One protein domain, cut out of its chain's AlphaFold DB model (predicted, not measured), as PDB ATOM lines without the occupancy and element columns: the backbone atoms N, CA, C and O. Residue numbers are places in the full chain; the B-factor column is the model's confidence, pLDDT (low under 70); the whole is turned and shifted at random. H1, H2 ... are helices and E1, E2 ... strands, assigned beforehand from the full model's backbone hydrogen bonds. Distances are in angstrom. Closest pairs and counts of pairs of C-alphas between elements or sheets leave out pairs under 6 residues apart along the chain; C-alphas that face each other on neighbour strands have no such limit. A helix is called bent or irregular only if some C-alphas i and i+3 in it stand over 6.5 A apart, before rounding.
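What this domain is: This is residues 43 to 181 of the 1095 residues of the protein "Bud site selection protein, putative" of Candida dubliniensis (strain CD36 / ATCC MYA-646 / CBS 7987 / NCPF 3949 / NRRL Y-17841) (UniProt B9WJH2). A twisted sheet of four antiparallel strands makes the core, with helices on both faces. The long helix H3 slants over one face, with H4 over E1 on that face and short H2 packed on both helices; H1 reaches the other face with residues 51 to 54, and H5 runs side by side with it, the opposite way. The printed part has 139 residues, with five named helices and four named strands in the order H1 E1 E2 E3 E4 H2 H3 H4 H5; the sheet's order is E1 E2 E3 E4, and the class is mixed, helices and strands. The whole is compact, with a radius of gyration of the C-alphas of 14.6 A and spans of 38 by 34 by 26 A, and residues 137 to 143 stick out.

How they stand to each other: H1, residues 45 to 54, is only just irregular: C-alphas 50 and 53 are 6.6 A apart. E1, residues 56 to 62, E2, residues 67 to 76, E3, residues 79 to 86, and E4, residues 89 to 93, form a meander, each strand the antiparallel neighbour of the one before, in three hairpins. Within hydrogen-bond range are N 58 and O 71 at 2.9 A for E1 and E2, N 72 and O 83 at 2.8 A for E2 and E3, and N 84 and O 91 at 2.9 A for E3 and E4. H1 runs across the strands, at 76 degrees to E2 on the local plane. H2, residues 106 to 109, is not on the sheet. H3, residues 119 to 136, lies over E2, E3 and E4 at a height over the sheet of 9.1 A; its residues 121 to 129 touch H2, the closest C-alphas being those of Ser 107 and Ala 125, 5.3 A apart. H4, residues 150 to 159, is on the same face as H3, opposite to H1, and touches residues 121 to 129 of H3 at a steep tilt of 46 degrees, opposite ways; the closest C-alphas, of Ala 125 and Ala 157, are 4.9 A apart. H4 also touches H2, the closest C-alphas being those of Ser 107 and Glu 150, 4.4 A apart. H5, residues 168 to 177, only grazes the sheet and touches H1 at a shallow tilt of 22 degrees, opposite ways; the closest C-alphas, of Phe 52 and Ile 169, are 5.1 A apart. In H3, H4 and H5 every O i to N i+4 pair is within hydrogen-bond range, in H1 4 of 6 are, and H2 is too short for such a pair.

Where its parts are: H1 begins at C-alpha 45 (-0.429, -13.067, -31.080). From first to last C-alpha E1 is 19.6 A long, E2 27.9 A, E3 23.0 A and H3 25.8 A. H5 ends at C-alpha 177 (5.130, -6.845, -24.497).

The domain as a whole: The two C-alphas farthest apart, of Gly 140 and Gly 165, are 41.1 A apart. The printed part has no cut, and the links E4 to H2 and H3 to H4 are long. Residues 78 and 139 to 141 have pLDDT under 70.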
ATOM      1  N   THR A  43      -0.775 -10.339 -38.311       81.88
ATOM      2  CA  THR A  43      -0.359 -11.610 -37.695       81.88
ATOM      3  C   THR A  43      -0.854 -11.597 -36.256       81.88
ATOM      4  O   THR A  43      -0.589 -10.626 -35.547       81.88
ATOM      5  N   THR A  44      -1.618 -12.610 -35.845       85.31
ATOM      6  CA  THR A  44      -2.169 -12.667 -34.480       85.31
ATOM      7  C   THR A  44      -1.069 -12.947 -33.455       85.31
ATOM      8  O   THR A  44       0.031 -13.369 -33.815       85.31
ATOM      9  N   VAL A  45      -1.359 -12.726 -32.169       86.81
ATOM     10  CA  VAL A  45      -0.429 -13.067 -31.080       86.81
ATOM     11  C   VAL A  45      -0.093 -14.565 -31.112       86.81
ATOM     12  O   VAL A  45       1.081 -14.915 -31.057       86.81
ATOM     13  N   ASP A  46      -1.085 -15.435 -31.331       87.38
ATOM     14  CA  ASP A  46      -0.869 -16.884 -31.467       87.38
ATOM     15  C   ASP A  46       0.026 -17.230 -32.670       87.38
ATOM     16  O   ASP A  46       0.988 -17.982 -32.533       87.38
ATOM     17  N   GLU A  47      -0.218 -16.623 -33.841       88.69
ATOM     18  CA  GLU A  47       0.625 -16.824 -35.030       88.69
ATOM     19  C   GLU A  47       2.068 -16.339 -34.818       88.69
ATOM     20  O   GLU A  47       2.990 -16.867 -35.440       88.69
ATOM     21  N   TRP A  48       2.293 -15.347 -33.952       90.50
ATOM     22  CA  TRP A  48       3.635 -14.931 -33.546       90.50
ATOM     23  C   TRP A  48       4.293 -15.946 -32.601       90.50
ATOM     24  O   TRP A  48       5.438 -16.338 -32.843       90.50
ATOM     25  N   LEU A  49       3.567 -16.413 -31.583       89.00
ATOM     26  CA  LEU A  49       4.044 -17.408 -30.614       89.00
ATOM     27  C   LEU A  49       4.352 -18.771 -31.268       89.00
ATOM     28  O   LEU A  49       5.316 -19.420 -30.872       89.00
ATOM     29  N   ASP A  50       3.633 -19.167 -32.323       88.69
ATOM     30  CA  ASP A  50       3.951 -20.352 -33.144       88.69
ATOM     31  C   ASP A  50       5.223 -20.180 -34.006       88.69
ATOM     32  O   ASP A  50       5.914 -21.158 -34.331       88.69
ATOM     33  N   ILE A  51       5.542 -18.940 -34.404       89.06
ATOM     34  CA  ILE A  51       6.688 -18.619 -35.269       89.06
ATOM     35  C   ILE A  51       7.998 -18.556 -34.479       89.06
ATOM     36  O   ILE A  51       9.003 -19.092 -34.957       89.06
ATOM     37  N   PHE A  52       8.024 -17.923 -33.301       90.44
ATOM     38  CA  PHE A  52       9.277 -17.688 -32.566       90.44
ATOM     39  C   PHE A  52      10.095 -18.967 -32.275       90.44
ATOM     40  O   PHE A  52      11.291 -18.958 -32.577       90.44
ATOM     41  N   PRO A  53       9.516 -20.103 -31.821       86.62
ATOM     42  CA  PRO A  53      10.257 -21.347 -31.569       86.62
ATOM     43  C   PRO A  53      10.930 -21.961 -32.809       86.62
ATOM     44  O   PRO A  53      11.752 -22.869 -32.682       86.62
ATOM     45  N   GLN A  54      10.562 -21.508 -34.013       85.88
ATOM     46  CA  GLN A  54      11.010 -22.044 -35.301       85.88
ATOM     47  C   GLN A  54      11.772 -21.009 -36.149       85.88
ATOM     48  O   GLN A  54      12.102 -21.279 -37.309       85.88
ATOM     49  N   ALA A  55      12.045 -19.823 -35.595       88.62
ATOM     50  CA  ALA A  55      12.639 -18.705 -36.314       88.62
ATOM     51  C   ALA A  55      14.120 -18.475 -35.973       88.62
ATOM     52  O   ALA A  55      14.549 -18.574 -34.827       88.62
ATOM     53  N   ALA A  56      14.890 -18.073 -36.983       90.81
ATOM     54  CA  ALA A  56      16.195 -17.450 -36.815       90.81
ATOM     55  C   ALA A  56      16.020 -15.926 -36.885       90.81
ATOM     56  O   ALA A  56      15.641 -15.387 -37.928       90.81
ATOM     57  N   ILE A  57      16.267 -15.235 -35.774       93.19
ATOM     58  CA  ILE A  57      16.135 -13.776 -35.675       93.19
ATOM     59  C   ILE A  57      17.483 -13.133 -36.000       93.19
ATOM     60  O   ILE A  57      18.506 -13.521 -35.440       93.19
ATOM     61  N   PHE A  58      17.482 -12.155 -36.903       94.44
ATOM     62  CA  PHE A  58      18.658 -11.364 -37.256       94.44
ATOM     63  C   PHE A  58      18.456  -9.899 -36.879       94.44
ATOM     64  O   PHE A  58      17.413  -9.326 -37.195       94.44
ATOM     65  N   THR A  59      19.466  -9.285 -36.270       94.12
ATOM     66  CA  THR A  59      19.501  -7.861 -35.915       94.12
ATOM     67  C   THR A  59      20.559  -7.137 -36.748       94.12
ATOM     68  O   THR A  59      21.586  -7.708 -37.110       94.12
ATOM     69  N   GLY A  60      20.317  -5.880 -37.097       92.50
ATOM     70  CA  GLY A  60      21.259  -5.045 -37.839       92.50
ATOM     71  C   GLY A  60      20.982  -3.565 -37.619       92.50
ATOM     72  O   GLY A  60      19.932  -3.205 -37.093       92.50
ATOM     73  N   PHE A  61      21.924  -2.724 -38.036       94.06
ATOM     74  CA  PHE A  61      21.803  -1.271 -37.988       94.06
ATOM     75  C   PHE A  61      22.119  -0.685 -39.366       94.06
ATOM     76  O   PHE A  61      23.063  -1.132 -40.023       94.06
ATOM     77  N   ASP A  62      21.312   0.284 -39.783       92.38
ATOM     78  CA  ASP A  62      21.382   1.009 -41.047       92.38
ATOM     79  C   ASP A  62      21.319   2.513 -40.761       92.38
ATOM     80  O   ASP A  62      20.286   3.024 -40.331       92.38
ATOM     81  N   ASP A  63      22.420   3.221 -41.000       88.69
ATOM     82  CA  ASP A  63      22.575   4.655 -40.737       88.69
ATOM     83  C   ASP A  63      21.862   5.553 -41.764       88.69
ATOM     84  O   ASP A  63      21.780   6.768 -41.574       88.69
ATOM     85  N   ILE A  64      21.326   4.966 -42.839       87.38
ATOM     86  CA  ILE A  64      20.769   5.690 -43.986       87.38
ATOM     87  C   ILE A  64      19.243   5.801 -43.928       87.38
ATOM     88  O   ILE A  64      18.713   6.901 -44.087       87.38
ATOM     89  N   LEU A  65      18.513   4.694 -43.744       89.19
ATOM     90  CA  LEU A  65      17.053   4.678 -43.873       89.19
ATOM     91  C   LEU A  65      16.332   4.095 -42.655       89.19
ATOM     92  O   LEU A  65      15.329   4.672 -42.236       89.19
ATOM     93  N   PHE A  66      16.771   2.961 -42.109       89.94
ATOM     94  CA  PHE A  66      15.955   2.144 -41.202       89.94
ATOM     95  C   PHE A  66      16.297   2.234 -39.709       89.94
ATOM     96  O   PHE A  66      15.441   1.869 -38.902       89.94
ATOM     97  N   ASP A  67      17.479   2.729 -39.342       92.31
ATOM     98  CA  ASP A  67      18.086   2.590 -38.009       92.31
ATOM     99  C   ASP A  67      18.229   1.098 -37.640       92.31
ATOM    100  O   ASP A  67      18.825   0.323 -38.390       92.31
ATOM    101  N   TYR A  68      17.679   0.657 -36.506       93.75
ATOM    102  CA  TYR A  68      17.689  -0.752 -36.114       93.75
ATOM    103  C   TYR A  68      16.686  -1.573 -36.945       93.75
ATOM    104  O   TYR A  68      15.492  -1.268 -37.010       93.75
ATOM    105  N   VAL A  69      17.171  -2.664 -37.544       94.38
ATOM    106  CA  VAL A  69      16.388  -3.619 -38.339       94.38
ATOM    107  C   VAL A  69      16.406  -4.985 -37.667       94.38
ATOM    108  O   VAL A  69      17.469  -5.572 -37.464       94.38
ATOM    109  N   ILE A  70      15.223  -5.536 -37.404       94.62
ATOM    110  CA  ILE A  70      15.047  -6.916 -36.939       94.62
ATOM    111  C   ILE A  70      14.383  -7.699 -38.070       94.62
ATOM    112  O   ILE A  70      13.315  -7.322 -38.539       94.62
ATOM    113  N   THR A  71      14.978  -8.799 -38.528       94.81
ATOM    114  CA  THR A  71      14.339  -9.687 -39.512       94.81
ATOM    115  C   THR A  71      14.282 -11.118 -39.001       94.81
ATOM    116  O   THR A  71      15.295 -11.777 -38.780       94.81
ATOM    117  N   ILE A  72      13.052 -11.592 -38.833       93.50
ATOM    118  CA  ILE A  72      12.687 -12.914 -38.339       93.50
ATOM    119  C   ILE A  72      12.549 -13.833 -39.553       93.50
ATOM    120  O   ILE A  72      11.667 -13.640 -40.394       93.50
ATOM    121  N   VAL A  73      13.442 -14.816 -39.672       92.75
ATOM    122  CA  VAL A  73      13.497 -15.770 -40.787       92.75
ATOM    123  C   VAL A  73      12.936 -17.109 -40.322       92.75
ATOM    124  O   VAL A  73      13.521 -17.760 -39.462       92.75
ATOM    125  N   HIS A  74      11.823 -17.549 -40.906       90.06
ATOM    126  CA  HIS A  74      11.182 -18.824 -40.572       90.06
ATOM    127  C   HIS A  74      10.911 -19.646 -41.837       90.06
ATOM    128  O   HIS A  74      10.979 -19.141 -42.961       90.06
ATOM    129  N   ARG A  75      10.619 -20.939 -41.681       84.12
ATOM    130  CA  ARG A  75      10.153 -21.766 -42.804       84.12
ATOM    131  C   ARG A  75       8.632 -21.771 -42.847       84.12
ATOM    132  O   ARG A  75       7.977 -21.841 -41.812       84.12
ATOM    133  N   ASN A  76       8.085 -21.716 -44.055       75.31
ATOM    134  CA  ASN A  76       6.708 -22.098 -44.333       75.31
ATOM    135  C   ASN A  76       6.785 -23.189 -45.410       75.31
ATOM    136  O   ASN A  76       7.220 -22.927 -46.534       75.31
ATOM    137  N   HIS A  77       6.453 -24.429 -45.036       71.94
ATOM    138  CA  HIS A  77       6.742 -25.627 -45.834       71.94
ATOM    139  C   HIS A  77       8.245 -25.690 -46.231       71.94
ATOM    140  O   HIS A  77       9.118 -25.453 -45.395       71.94
ATOM    141  N   GLU A  78       8.581 -26.003 -47.488       69.00
ATOM    142  CA  GLU A  78       9.973 -26.096 -47.980       69.00
ATOM    143  C   GLU A  78      10.642 -24.731 -48.270       69.00
ATOM    144  O   GLU A  78      11.835 -24.659 -48.601       69.00
ATOM    145  N   ASN A  79       9.885 -23.635 -48.173       80.88
ATOM    146  CA  ASN A  79      10.346 -22.296 -48.521       80.88
ATOM    147  C   ASN A  79      10.661 -21.446 -47.290       80.88
ATOM    148  O   ASN A  79      10.180 -21.676 -46.181       80.88
ATOM    149  N   ILE A  80      11.501 -20.436 -47.512       87.88
ATOM    150  CA  ILE A  80      11.835 -19.437 -46.499       87.88
ATOM    151  C   ILE A  80      10.836 -18.287 -46.608       87.88
ATOM    152  O   ILE A  80      10.602 -17.760 -47.698       87.88
ATOM    153  N   SER A  81      10.292 -17.902 -45.464       90.94
ATOM    154  CA  SER A  81       9.481 -16.710 -45.257       90.94
ATOM    155  C   SER A  81      10.225 -15.775 -44.303       90.94
ATOM    156  O   SER A  81      11.009 -16.222 -43.463       90.94
ATOM    157  N   THR A  82       9.986 -14.471 -44.408       92.31
ATOM    158  CA  THR A  82      10.547 -13.498 -43.461       92.31
ATOM    159  C   THR A  82       9.502 -12.511 -42.984       92.31
ATOM    160  O   THR A  82       8.672 -12.065 -43.777       92.31
ATOM    161  N   LYS A  83       9.614 -12.088 -41.727       92.25
ATOM    162  CA  LYS A  83       8.950 -10.897 -41.196       92.25
ATOM    163  C   LYS A  83      10.039  -9.896 -40.822       92.25
ATOM    164  O   LYS A  83      10.872 -10.180 -39.967       92.25
ATOM    165  N   SER A  84      10.091  -8.777 -41.537       93.19
ATOM    166  CA  SER A  84      11.087  -7.720 -41.363       93.19
ATOM    167  C   SER A  84      10.445  -6.542 -40.641       93.19
ATOM    168  O   SER A  84       9.345  -6.122 -40.996       93.19
ATOM    169  N   ILE A  85      11.100  -6.057 -39.594       93.88
ATOM    170  CA  ILE A  85      10.592  -5.080 -38.637       93.88
ATOM    171  C   ILE A  85      11.590  -3.923 -38.608       93.88
ATOM    172  O   ILE A  85      12.799  -4.121 -38.475       93.88
ATOM    173  N   THR A  86      11.066  -2.718 -38.785       93.69
ATOM    174  CA  THR A  86      11.822  -1.467 -38.924       93.69
ATOM    175  C   THR A  86      11.074  -0.358 -38.188       93.69
ATOM    176  O   THR A  86       9.914  -0.550 -37.817       93.69
ATOM    177  N   LYS A  87      11.651   0.841 -38.053       92.50
ATOM    178  CA  LYS A  87      10.914   2.002 -37.516       92.50
ATOM    179  C   LYS A  87       9.622   2.335 -38.288       92.50
ATOM    180  O   LYS A  87       8.637   2.782 -37.703       92.50
ATOM    181  N   PHE A  88       9.565   2.002 -39.581       91.25
ATOM    182  CA  PHE A  88       8.359   2.098 -40.420       91.25
ATOM    183  C   PHE A  88       7.389   0.904 -40.268       91.25
ATOM    184  O   PHE A  88       6.453   0.762 -41.058       91.25
ATOM    185  N   GLY A  89       7.600   0.035 -39.280       89.75
ATOM    186  CA  GLY A  89       6.752  -1.109 -38.952       89.75
ATOM    187  C   GLY A  89       7.103  -2.410 -39.678       89.75
ATOM    188  O   GLY A  89       8.234  -2.603 -40.136       89.75
ATOM    189  N   VAL A  90       6.118  -3.313 -39.746       90.06
ATOM    190  CA  VAL A  90       6.294  -4.746 -40.038       90.06
ATOM    191  C   VAL A  90       5.919  -5.105 -41.480       90.06
ATOM    192  O   VAL A  90       4.767  -4.978 -41.895       90.06
ATOM    193  N   SER A  91       6.870  -5.676 -42.219       90.38
ATOM    194  CA  SER A  91       6.672  -6.271 -43.543       90.38
ATOM    195  C   SER A  91       6.805  -7.796 -43.513       90.38
ATOM    196  O   SER A  91       7.885  -8.339 -43.293       90.38
ATOM    197  N   THR A  92       5.704  -8.500 -43.792       88.88
ATOM    198  CA  THR A  92       5.701  -9.958 -44.016       88.88
ATOM    199  C   THR A  92       5.963 -10.280 -45.491       88.88
ATOM    200  O   THR A  92       5.331  -9.706 -46.377       88.88
ATOM    201  N   TYR A  93       6.852 -11.242 -45.754       89.50
ATOM    202  CA  TYR A  93       7.118 -11.817 -47.073       89.50
ATOM    203  C   TYR A  93       7.135 -13.344 -46.993       89.50
ATOM    204  O   TYR A  93       8.138 -13.952 -46.616       89.50
ATOM    205  N   GLU A  94       6.027 -13.973 -47.371       87.31
ATOM    206  CA  GLU A  94       5.928 -15.431 -47.421       87.31
ATOM    207  C   GLU A  94       6.563 -16.021 -48.688       87.31
ATOM    208  O   GLU A  94       6.608 -15.368 -49.734       87.31
ATOM    209  N   ASN A  95       7.020 -17.277 -48.601       86.81
ATOM    210  CA  ASN A  95       7.421 -18.110 -49.745       86.81
ATOM    211  C   ASN A  95       8.401 -17.415 -50.718       86.81
ATOM    212  O   ASN A  95       8.183 -17.347 -51.930       86.81
ATOM    213  N   MET A  96       9.494 -16.864 -50.187       87.38
ATOM    214  CA  MET A  96      10.393 -15.991 -50.940       87.38
ATOM    215  C   MET A  96      11.123 -16.699 -52.091       87.38
ATOM    216  O   MET A  96      11.753 -17.745 -51.924       87.38
ATOM    217  N   GLN A  97      11.139 -16.057 -53.262       88.12
ATOM    218  CA  GLN A  97      11.926 -16.500 -54.412       88.12
ATOM    219  C   GLN A  97      13.401 -16.087 -54.258       88.12
ATOM    220  O   GLN A  97      13.769 -14.940 -54.497       88.12
ATOM    221  N   LEU A  98      14.256 -17.043 -53.881       86.56
ATOM    222  CA  LEU A  98      15.682 -16.832 -53.572       86.56
ATOM    223  C   LEU A  98      16.623 -17.243 -54.724       86.56
ATOM    224  O   LEU A  98      17.659 -17.877 -54.506       86.56
ATOM    225  N   THR A  99      16.238 -16.922 -55.961       86.31
ATOM    226  CA  THR A  99      16.970 -17.260 -57.198       86.31
ATOM    227  C   THR A  99      17.025 -16.065 -58.153       86.31
ATOM    228  O   THR A  99      16.254 -15.118 -58.001       86.31
ATOM    229  N   HIS A 100      17.870 -16.142 -59.190       84.94
ATOM    230  CA  HIS A 100      18.043 -15.121 -60.244       84.94
ATOM    231  C   HIS A 100      16.756 -14.688 -60.988       84.94
ATOM    232  O   HIS A 100      16.808 -13.775 -61.808       84.94
ATOM    233  N   ARG A 101      15.609 -15.345 -60.746       86.56
ATOM    234  CA  ARG A 101      14.289 -14.933 -61.256       86.56
ATOM    235  C   ARG A 101      13.658 -13.785 -60.454       86.56
ATOM    236  O   ARG A 101      12.771 -13.115 -60.967       86.56
ATOM    237  N   SER A 102      14.112 -13.547 -59.222       86.50
ATOM    238  CA  SER A 102      13.610 -12.458 -58.380       86.50
ATOM    239  C   SER A 102      14.042 -11.099 -58.929       86.50
ATOM    240  O   SER A 102      15.232 -10.871 -59.146       86.50
ATOM    241  N   ARG A 103      13.107 -10.148 -59.070       86.69
ATOM    242  CA  ARG A 103      13.436  -8.766 -59.483       86.69
ATOM    243  C   ARG A 103      14.397  -8.056 -58.515       86.69
ATOM    244  O   ARG A 103      15.104  -7.143 -58.915       86.69
ATOM    245  N   PHE A 104      14.443  -8.519 -57.265       90.81
ATOM    246  CA  PHE A 104      15.297  -8.009 -56.187       90.81
ATOM    247  C   PHE A 104      16.659  -8.717 -56.095       90.81
ATOM    248  O   PHE A 104      17.436  -8.433 -55.186       90.81
ATOM    249  N   TRP A 105      16.961  -9.637 -57.019       92.38
ATOM    250  CA  TRP A 105      18.204 -10.410 -57.023       92.38
ATOM    251  C   TRP A 105      19.515  -9.590 -56.956       92.38
ATOM    252  O   TRP A 105      20.433 -10.093 -56.315       92.38
ATOM    253  N   PRO A 106      19.636  -8.353 -57.488       93.25
ATOM    254  CA  PRO A 106      20.861  -7.555 -57.330       93.25
ATOM    255  C   PRO A 106      21.313  -7.352 -55.871       93.25
ATOM    256  O   PRO A 106      22.508  -7.277 -55.605       93.25
ATOM    257  N   SER A 107      20.391  -7.372 -54.899       92.00
ATOM    258  CA  SER A 107      20.747  -7.348 -53.467       92.00
ATOM    259  C   SER A 107      21.539  -8.586 -53.011       92.00
ATOM    260  O   SER A 107      22.394  -8.491 -52.137       92.00
ATOM    261  N   CYS A 108      21.312  -9.748 -53.638       92.62
ATOM    262  CA  CYS A 108      22.088 -10.969 -53.408       92.62
ATOM    263  C   CYS A 108      23.479 -10.920 -54.054       92.62
ATOM    264  O   CYS A 108      24.369 -11.645 -53.619       92.62
ATOM    265  N   GLU A 109      23.650 -10.124 -55.113       90.75
ATOM    266  CA  GLU A 109      24.917  -9.976 -55.843       90.75
ATOM    267  C   GLU A 109      25.887  -9.064 -55.063       90.75
ATOM    268  O   GLU A 109      27.093  -9.286 -55.108       90.75
ATOM    269  N   ASN A 110      25.349  -8.149 -54.244       91.88
ATOM    270  CA  ASN A 110      26.079  -7.307 -53.284       91.88
ATOM    271  C   ASN A 110      26.236  -7.923 -51.871       91.88
ATOM    272  O   ASN A 110      26.595  -7.222 -50.927       91.88
ATOM    273  N   LEU A 111      25.966  -9.221 -51.689       92.12
ATOM    274  CA  LEU A 111      26.338  -9.927 -50.454       92.12
ATOM    275  C   LEU A 111      27.847 -10.219 -50.425       92.12
ATOM    276  O   LEU A 111      28.440 -10.530 -51.461       92.12
ATOM    277  N   ASP A 112      28.430 -10.256 -49.222       91.38
ATOM    278  CA  ASP A 112      29.766 -10.814 -48.976       91.38
ATOM    279  C   ASP A 112      29.934 -12.186 -49.655       91.38
ATOM    280  O   ASP A 112      29.057 -13.047 -49.548       91.38
ATOM    281  N   LEU A 113      31.098 -12.458 -50.259       88.25
ATOM    282  CA  LEU A 113      31.382 -13.720 -50.970       88.25
ATOM    283  C   LEU A 113      31.098 -14.981 -50.121       88.25
ATOM    284  O   LEU A 113      30.554 -15.961 -50.629       88.25
ATOM    285  N   LYS A 114      31.387 -14.933 -48.811       90.38
ATOM    286  CA  LYS A 114      31.064 -15.985 -47.816       90.38
ATOM    287  C   LYS A 114      29.555 -16.236 -47.638       90.38
ATOM    288  O   LYS A 114      29.158 -17.320 -47.225       90.38
ATOM    289  N   TYR A 115      28.710 -15.253 -47.936       89.81
ATOM    290  CA  TYR A 115      27.263 -15.278 -47.714       89.81
ATOM    291  C   TYR A 115      26.440 -15.391 -49.000       89.81
ATOM    292  O   TYR A 115      25.276 -15.786 -48.922       89.81
ATOM    293  N   GLN A 116      27.032 -15.157 -50.177       84.50
ATOM    294  CA  GLN A 116      26.348 -15.255 -51.474       84.50
ATOM    295  C   GLN A 116      25.654 -16.602 -51.731       84.50
ATOM    296  O   GLN A 116      24.706 -16.638 -52.514       84.50
ATOM    297  N   GLN A 117      26.061 -17.707 -51.088       86.62
ATOM    298  CA  GLN A 117      25.383 -19.012 -51.200       86.62
ATOM    299  C   GLN A 117      24.317 -19.285 -50.122       86.62
ATOM    300  O   GLN A 117      23.459 -20.146 -50.322       86.62
ATOM    301  N   SER A 118      24.302 -18.541 -49.012       90.06
ATOM    302  CA  SER A 118      23.347 -18.770 -47.924       90.06
ATOM    303  C   SER A 118      21.939 -18.316 -48.320       90.06
ATOM    304  O   SER A 118      21.689 -17.129 -48.546       90.06
ATOM    305  N   ARG A 119      20.976 -19.253 -48.349       89.88
ATOM    306  CA  ARG A 119      19.552 -18.933 -48.584       89.88
ATOM    307  C   ARG A 119      19.022 -17.921 -47.557       89.88
ATOM    308  O   ARG A 119      18.225 -17.067 -47.925       89.88
ATOM    309  N   VAL A 120      19.502 -17.975 -46.313       91.19
ATOM    310  CA  VAL A 120      19.106 -17.048 -45.240       91.19
ATOM    311  C   VAL A 120      19.607 -15.630 -45.532       91.19
ATOM    312  O   VAL A 120      18.802 -14.700 -45.592       91.19
ATOM    313  N   ARG A 121      20.900 -15.452 -45.833       93.69
ATOM    314  CA  ARG A 121      21.466 -14.134 -46.187       93.69
ATOM    315  C   ARG A 121      20.820 -13.543 -47.448       93.69
ATOM    316  O   ARG A 121      20.490 -12.360 -47.462       93.69
ATOM    317  N   ARG A 122      20.522 -14.375 -48.458       93.94
ATOM    318  CA  ARG A 122      19.724 -13.980 -49.638       93.94
ATOM    319  C   ARG A 122      18.316 -13.493 -49.273       93.94
ATOM    320  O   ARG A 122      17.843 -12.537 -49.880       93.94
ATOM    321  N   SER A 123      17.636 -14.118 -48.303       94.12
ATOM    322  CA  SER A 123      16.325 -13.625 -47.846       94.12
ATOM    323  C   SER A 123      16.418 -12.285 -47.113       94.12
ATOM    324  O   SER A 123      15.585 -11.424 -47.374       94.12
ATOM    325  N   LEU A 124      17.452 -12.058 -46.291       95.25
ATOM    326  CA  LEU A 124      17.676 -10.759 -45.639       95.25
ATOM    327  C   LEU A 124      17.870  -9.641 -46.680       95.25
ATOM    328  O   LEU A 124      17.148  -8.647 -46.654       95.25
ATOM    329  N   ALA A 125      18.768  -9.840 -47.652       94.44
ATOM    330  CA  ALA A 125      19.068  -8.850 -48.692       94.44
ATOM    331  C   ALA A 125      17.832  -8.483 -49.533       94.44
ATOM    332  O   ALA A 125      17.522  -7.304 -49.724       94.44
ATOM    333  N   ILE A 126      17.069  -9.496 -49.964       94.50
ATOM    334  CA  ILE A 126      15.833  -9.291 -50.727       94.50
ATOM    335  C   ILE A 126      14.767  -8.581 -49.883       94.50
ATOM    336  O   ILE A 126      14.043  -7.749 -50.428       94.50
ATOM    337  N   SER A 127      14.639  -8.880 -48.588       93.62
ATOM    338  CA  SER A 127      13.655  -8.220 -47.720       93.62
ATOM    339  C   SER A 127      14.019  -6.764 -47.428       93.62
ATOM    340  O   SER A 127      13.146  -5.907 -47.532       93.62
ATOM    341  N   ASN A 128      15.296  -6.447 -47.202       93.81
ATOM    342  CA  ASN A 128      15.757  -5.068 -47.014       93.81
ATOM    343  C   ASN A 128      15.479  -4.203 -48.261       93.81
ATOM    344  O   ASN A 128      14.864  -3.141 -48.156       93.81
ATOM    345  N   LEU A 129      15.821  -4.697 -49.462       92.81
ATOM    346  CA  LEU A 129      15.525  -3.990 -50.719       92.81
ATOM    347  C   LEU A 129      14.016  -3.921 -51.023       92.81
ATOM    348  O   LEU A 129      13.547  -2.966 -51.639       92.81
ATOM    349  N   LYS A 130      13.222  -4.911 -50.593       91.06
ATOM    350  CA  LYS A 130      11.754  -4.845 -50.688       91.06
ATOM    351  C   LYS A 130      11.156  -3.796 -49.751       91.06
ATOM    352  O   LYS A 130      10.205  -3.133 -50.158       91.06
ATOM    353  N   ASN A 131      11.693  -3.635 -48.540       90.12
ATOM    354  CA  ASN A 131      11.246  -2.612 -47.593       90.12
ATOM    355  C   ASN A 131      11.476  -1.208 -48.178       90.12
ATOM    356  O   ASN A 131      10.539  -0.413 -48.217       90.12
ATOM    357  N   SER A 132      12.673  -0.916 -48.714       89.94
ATOM    358  CA  SER A 132      12.926   0.396 -49.337       89.94
ATOM    359  C   SER A 132      12.080   0.584 -50.597       89.94
ATOM    360  O   SER A 132      11.491   1.643 -50.792       89.94
ATOM    361  N   ASN A 133      11.911  -0.464 -51.412       88.06
ATOM    362  CA  ASN A 133      11.069  -0.418 -52.605       88.06
ATOM    363  C   ASN A 133       9.577  -0.206 -52.292       88.06
ATOM    364  O   ASN A 133       8.894   0.403 -53.108       88.06
ATOM    365  N   LYS A 134       9.055  -0.658 -51.144       84.94
ATOM    366  CA  LYS A 134       7.704  -0.280 -50.689       84.94
ATOM    367  C   LYS A 134       7.633   1.208 -50.345       84.94
ATOM    368  O   LYS A 134       6.762   1.904 -50.856       84.94
ATOM    369  N   LEU A 135       8.551   1.680 -49.499       84.88
ATOM    370  CA  LEU A 135       8.554   3.051 -48.984       84.88
ATOM    371  C   LEU A 135       8.758   4.090 -50.096       84.88
ATOM    372  O   LEU A 135       8.048   5.087 -50.138       84.88
ATOM    373  N   LEU A 136       9.663   3.826 -51.043       81.88
ATOM    374  CA  LEU A 136       9.940   4.696 -52.193       81.88
ATOM    375  C   LEU A 136       8.825   4.683 -53.258       81.88
ATOM    376  O   LEU A 136       8.766   5.588 -54.085       81.88
ATOM    377  N   ASN A 137       7.918   3.698 -53.232       76.31
ATOM    378  CA  ASN A 137       6.701   3.666 -54.056       76.31
ATOM    379  C   ASN A 137       5.459   4.163 -53.272       76.31
ATOM    380  O   ASN A 137       4.348   3.655 -53.450       76.31
ATOM    381  N   HIS A 138       5.637   5.163 -52.401       75.75
ATOM    382  CA  HIS A 138       4.529   5.936 -51.828       75.75
ATOM    383  C   HIS A 138       3.878   6.846 -52.888       75.75
ATOM    384  O   HIS A 138       4.535   7.301 -53.829       75.75
ATOM    385  N   HIS A 139       2.587   7.149 -52.725       66.75
ATOM    386  CA  HIS A 139       1.888   8.105 -53.595       66.75
ATOM    387  C   HIS A 139       1.601   9.461 -52.924       66.75
ATOM    388  O   HIS A 139       1.445  10.445 -53.645       66.75
ATOM    389  N   GLY A 140       1.591   9.525 -51.586       66.81
ATOM    390  CA  GLY A 140       1.308  10.731 -50.796       66.81
ATOM    391  C   GLY A 140       2.542  11.423 -50.199       66.81
ATOM    392  O   GLY A 140       3.587  11.516 -50.842       66.81
ATOM    393  N   ASN A 141       2.405  11.931 -48.971       67.12
ATOM    394  CA  ASN A 141       3.178  13.052 -48.412       67.12
ATOM    395  C   ASN A 141       4.400  12.656 -47.552       67.12
ATOM    396  O   ASN A 141       4.867  13.449 -46.728       67.12
ATOM    397  N   LEU A 142       4.919  11.437 -47.722       77.38
ATOM    398  CA  LEU A 142       6.219  11.021 -47.178       77.38
ATOM    399  C   LEU A 142       7.329  11.976 -47.692       77.38
ATOM    400  O   LEU A 142       7.285  12.357 -48.865       77.38
ATOM    401  N   PRO A 143       8.299  12.406 -46.856       76.25
ATOM    402  CA  PRO A 143       9.413  13.235 -47.308       76.25
ATOM    403  C   PRO A 143      10.299  12.451 -48.279       76.25
ATOM    404  O   PRO A 143      10.251  11.222 -48.321       76.25
ATOM    405  N   GLU A 144      11.148  13.166 -49.015       76.69
ATOM    406  CA  GLU A 144      12.175  12.548 -49.853       76.69
ATOM    407  C   GLU A 144      13.093  11.673 -48.985       76.69
ATOM    408  O   GLU A 144      13.843  12.164 -48.139       76.69
ATOM    409  N   LEU A 145      12.954  10.354 -49.139       82.06
ATOM    410  CA  LEU A 145      13.723   9.374 -48.382       82.06
ATOM    411  C   LEU A 145      15.135   9.232 -48.966       82.06
ATOM    412  O   LEU A 145      15.293   9.289 -50.188       82.06
ATOM    413  N   PRO A 146      16.151   8.952 -48.130       82.81
ATOM    414  CA  PRO A 146      17.482   8.590 -48.600       82.81
ATOM    415  C   PRO A 146      17.469   7.413 -49.591       82.81
ATOM    416  O   PRO A 146      16.692   6.462 -49.453       82.81
ATOM    417  N   ASN A 147      18.353   7.473 -50.593       80.81
ATOM    418  CA  ASN A 147      18.448   6.484 -51.674       80.81
ATOM    419  C   ASN A 147      19.022   5.141 -51.184       80.81
ATOM    420  O   ASN A 147      20.200   4.849 -51.368       80.81
ATOM    421  N   PHE A 148      18.174   4.298 -50.592       88.19
ATOM    422  CA  PHE A 148      18.531   2.935 -50.193       88.19
ATOM    423  C   PHE A 148      18.372   1.947 -51.365       88.19
ATOM    424  O   PHE A 148      17.252   1.626 -51.787       88.19
ATOM    425  N   ASP A 149      19.504   1.451 -51.867       89.69
ATOM    426  CA  ASP A 149      19.627   0.642 -53.089       89.69
ATOM    427  C   ASP A 149      20.015  -0.838 -52.838       89.69
ATOM    428  O   ASP A 149      20.014  -1.337 -51.709       89.69
ATOM    429  N   GLU A 150      20.324  -1.577 -53.908       91.88
ATOM    430  CA  GLU A 150      20.757  -2.977 -53.857       91.88
ATOM    431  C   GLU A 150      22.111  -3.212 -53.172       91.88
ATOM    432  O   GLU A 150      22.337  -4.311 -52.658       91.88
ATOM    433  N   THR A 151      22.995  -2.215 -53.152       91.81
ATOM    434  CA  THR A 151      24.306  -2.273 -52.492       91.81
ATOM    435  C   THR A 151      24.113  -2.143 -50.991       91.81
ATOM    436  O   THR A 151      24.527  -3.027 -50.244       91.81
ATOM    437  N   HIS A 152      23.374  -1.121 -50.553       93.25
ATOM    438  CA  HIS A 152      23.013  -0.923 -49.148       93.25
ATOM    439  C   HIS A 152      22.252  -2.139 -48.596       93.25
ATOM    440  O   HIS A 152      22.589  -2.655 -47.530       93.25
ATOM    441  N   ALA A 153      21.310  -2.695 -49.369       93.06
ATOM    442  CA  ALA A 153      20.600  -3.922 -49.011       93.06
ATOM    443  C   ALA A 153      21.527  -5.136 -48.801       93.06
ATOM    444  O   ALA A 153      21.323  -5.895 -47.850       93.06
ATOM    445  N   GLY A 154      22.524  -5.324 -49.676       92.56
ATOM    446  CA  GLY A 154      23.493  -6.426 -49.616       92.56
ATOM    447  C   GLY A 154      24.530  -6.267 -48.498       92.56
ATOM    448  O   GLY A 154      24.802  -7.225 -47.766       92.56
ATOM    449  N   CYS A 155      25.041  -5.050 -48.292       93.12
ATOM    450  CA  CYS A 155      25.949  -4.717 -47.196       93.12
ATOM    451  C   CYS A 155      25.258  -4.877 -45.835       93.12
ATOM    452  O   CYS A 155      25.752  -5.626 -44.991       93.12
ATOM    453  N   LEU A 156      24.069  -4.288 -45.648       94.44
ATOM    454  CA  LEU A 156      23.265  -4.456 -44.433       94.44
ATOM    455  C   LEU A 156      23.002  -5.940 -44.156       94.44
ATOM    456  O   LEU A 156      23.312  -6.432 -43.074       94.44
ATOM    457  N   ALA A 157      22.517  -6.691 -45.151       94.69
ATOM    458  CA  ALA A 157      22.235  -8.122 -45.019       94.69
ATOM    459  C   ALA A 157      23.475  -9.001 -44.785       94.69
ATOM    460  O   ALA A 157      23.327 -10.127 -44.304       94.69
ATOM    461  N   SER A 158      24.679  -8.513 -45.092       93.06
ATOM    462  CA  SER A 158      25.945  -9.162 -44.730       93.06
ATOM    463  C   SER A 158      26.352  -8.837 -43.288       93.06
ATOM    464  O   SER A 158      26.793  -9.734 -42.569       93.06
ATOM    465  N   ASN A 159      26.113  -7.599 -42.850       93.00
ATOM    466  CA  ASN A 159      26.447  -7.089 -41.518       93.00
ATOM    467  C   ASN A 159      25.454  -7.485 -40.410       93.00
ATOM    468  O   ASN A 159      25.823  -7.427 -39.240       93.00
ATOM    469  N   MET A 160      24.219  -7.904 -40.734       93.62
ATOM    470  CA  MET A 160      23.263  -8.357 -39.708       93.62
ATOM    471  C   MET A 160      23.846  -9.519 -38.886       93.62
ATOM    472  O   MET A 160      24.357 -10.493 -39.451       93.62
ATOM    473  N   ASN A 161      23.712  -9.472 -37.567       91.56
ATOM    474  CA  ASN A 161      24.089 -10.565 -36.678       91.56
ATOM    475  C   ASN A 161      22.894 -11.497 -36.454       91.56
ATOM    476  O   ASN A 161      21.745 -11.064 -36.499       91.56
ATOM    477  N   LEU A 162      23.159 -12.786 -36.240       90.12
ATOM    478  CA  LEU A 162      22.158 -13.697 -35.685       90.12
ATOM    479  C   LEU A 162      22.001 -13.363 -34.196       90.12
ATOM    480  O   LEU A 162      23.004 -13.091 -33.539       90.12
ATOM    481  N   LEU A 163      20.775 -13.409 -33.673       85.06
ATOM    482  CA  LEU A 163      20.499 -13.204 -32.253       85.06
ATOM    483  C   LEU A 163      21.334 -14.168 -31.387       85.06
ATOM    484  O   LEU A 163      21.325 -15.379 -31.617       85.06
ATOM    485  N   SER A 164      22.067 -13.628 -30.410       71.50
ATOM    486  CA  SER A 164      23.042 -14.379 -29.612       71.50
ATOM    487  C   SER A 164      23.033 -13.935 -28.146       71.50
ATOM    488  O   SER A 164      23.748 -13.010 -27.771       71.50
ATOM    489  N   GLY A 165      22.245 -14.611 -27.310       71.00
ATOM    490  CA  GLY A 165      22.190 -14.353 -25.868       71.00
ATOM    491  C   GLY A 165      20.908 -14.895 -25.248       71.00
ATOM    492  O   GLY A 165      20.965 -15.794 -24.412       71.00
ATOM    493  N   LYS A 166      19.765 -14.391 -25.720       75.06
ATOM    494  CA  LYS A 166      18.417 -14.859 -25.363       75.06
ATOM    495  C   LYS A 166      17.884 -15.832 -26.420       75.06
ATOM    496  O   LYS A 166      18.411 -15.911 -27.534       75.06
ATOM    497  N   SER A 167      16.845 -16.592 -26.087       86.31
ATOM    498  CA  SER A 167      16.135 -17.414 -27.065       86.31
ATOM    499  C   SER A 167      15.256 -16.552 -27.990       86.31
ATOM    500  O   SER A 167      14.788 -15.483 -27.590       86.31
ATOM    501  N   PRO A 168      14.951 -17.024 -29.216       87.81
ATOM    502  CA  PRO A 168      13.989 -16.357 -30.096       87.81
ATOM    503  C   PRO A 168      12.595 -16.159 -29.478       87.81
ATOM    504  O   PRO A 168      11.877 -15.257 -29.904       87.81
ATOM    505  N   ILE A 169      12.222 -16.992 -28.498       89.31
ATOM    506  CA  ILE A 169      10.933 -16.949 -27.796       89.31
ATOM    507  C   ILE A 169      10.903 -15.751 -26.845       89.31
ATOM    508  O   ILE A 169      10.091 -14.857 -27.051       89.31
ATOM    509  N   GLU A 170      11.844 -15.668 -25.899       88.69
ATOM    510  CA  GLU A 170      11.946 -14.558 -24.933       88.69
ATOM    511  C   GLU A 170      12.049 -13.196 -25.647       88.69
ATOM    512  O   GLU A 170      11.427 -12.212 -25.247       88.69
ATOM    513  N   PHE A 171      12.797 -13.143 -26.754       89.88
ATOM    514  CA  PHE A 171      12.928 -11.952 -27.594       89.88
ATOM    515  C   PHE A 171      11.614 -11.584 -28.310       89.88
ATOM    516  O   PHE A 171      11.221 -10.416 -28.355       89.88
ATOM    517  N   GLY A 172      10.909 -12.576 -28.861       90.31
ATOM    518  CA  GLY A 172       9.610 -12.389 -29.509       90.31
ATOM    519  C   GLY A 172       8.511 -11.958 -28.535       90.31
ATOM    520  O   GLY A 172       7.745 -11.038 -28.821       90.31
ATOM    521  N   GLU A 173       8.487 -12.554 -27.345       90.19
ATOM    522  CA  GLU A 173       7.624 -12.158 -26.231       90.19
ATOM    523  C   GLU A 173       7.928 -10.730 -25.774       90.19
ATOM    524  O   GLU A 173       6.996  -9.951 -25.572       90.19
ATOM    525  N   LYS A 174       9.204 -10.324 -25.701       90.38
ATOM    526  CA  LYS A 174       9.575  -8.941 -25.371       90.38
ATOM    527  C   LYS A 174       9.077  -7.934 -26.413       90.38
ATOM    528  O   LYS A 174       8.583  -6.866 -26.051       90.38
ATOM    529  N   MET A 175       9.145  -8.288 -27.696       91.56
ATOM    530  CA  MET A 175       8.590  -7.486 -28.794       91.56
ATOM    531  C   MET A 175       7.054  -7.389 -28.733       91.56
ATOM    532  O   MET A 175       6.498  -6.325 -29.015       91.56
ATOM    533  N   LEU A 176       6.364  -8.460 -28.317       92.00
ATOM    534  CA  LEU A 176       4.924  -8.432 -28.043       92.00
ATOM    535  C   LEU A 176       4.590  -7.561 -26.819       92.00
ATOM    536  O   LEU A 176       3.668  -6.758 -26.905       92.00
ATOM    537  N   GLN A 177       5.337  -7.655 -25.715       91.12
ATOM    538  CA  GLN A 177       5.130  -6.845 -24.497       91.12
ATOM    539  C   GLN A 177       5.258  -5.328 -24.737       91.12
ATOM    540  O   GLN A 177       4.697  -4.537 -23.983       91.12
ATOM    541  N   LEU A 178       5.997  -4.903 -25.767       90.44
ATOM    542  CA  LEU A 178       6.171  -3.485 -26.110       90.44
ATOM    543  C   LEU A 178       5.047  -2.906 -26.984       90.44
ATOM    544  O   LEU A 178       4.933  -1.676 -27.071       90.44
ATOM    545  N   GLY A 179       4.215  -3.759 -27.594       90.25
ATOM    546  CA  GLY A 179       3.174  -3.346 -28.538       90.25
ATOM    547  C   GLY A 179       3.733  -2.969 -29.915       90.25
ATOM    548  O   GLY A 179       3.339  -1.947 -30.481       90.25
ATOM    549  N   LEU A 180       4.694  -3.750 -30.430       89.56
ATOM    550  CA  LEU A 180       5.327  -3.538 -31.745       89.56
ATOM    551  C   LEU A 180       4.743  -4.410 -32.872       89.56
ATOM    552  O   LEU A 180       4.953  -4.100 -34.045       89.56
ATOM    553  N   LEU A 181       4.073  -5.524 -32.544       89.81
ATOM    554  CA  LEU A 181       3.798  -6.610 -33.502       89.81
ATOM    555  C   LEU A 181       2.312  -6.940 -33.702       89.81
ATOM    556  O   LEU A 181       1.945  -7.451 -34.763       89.81
TER     557      LEU A 181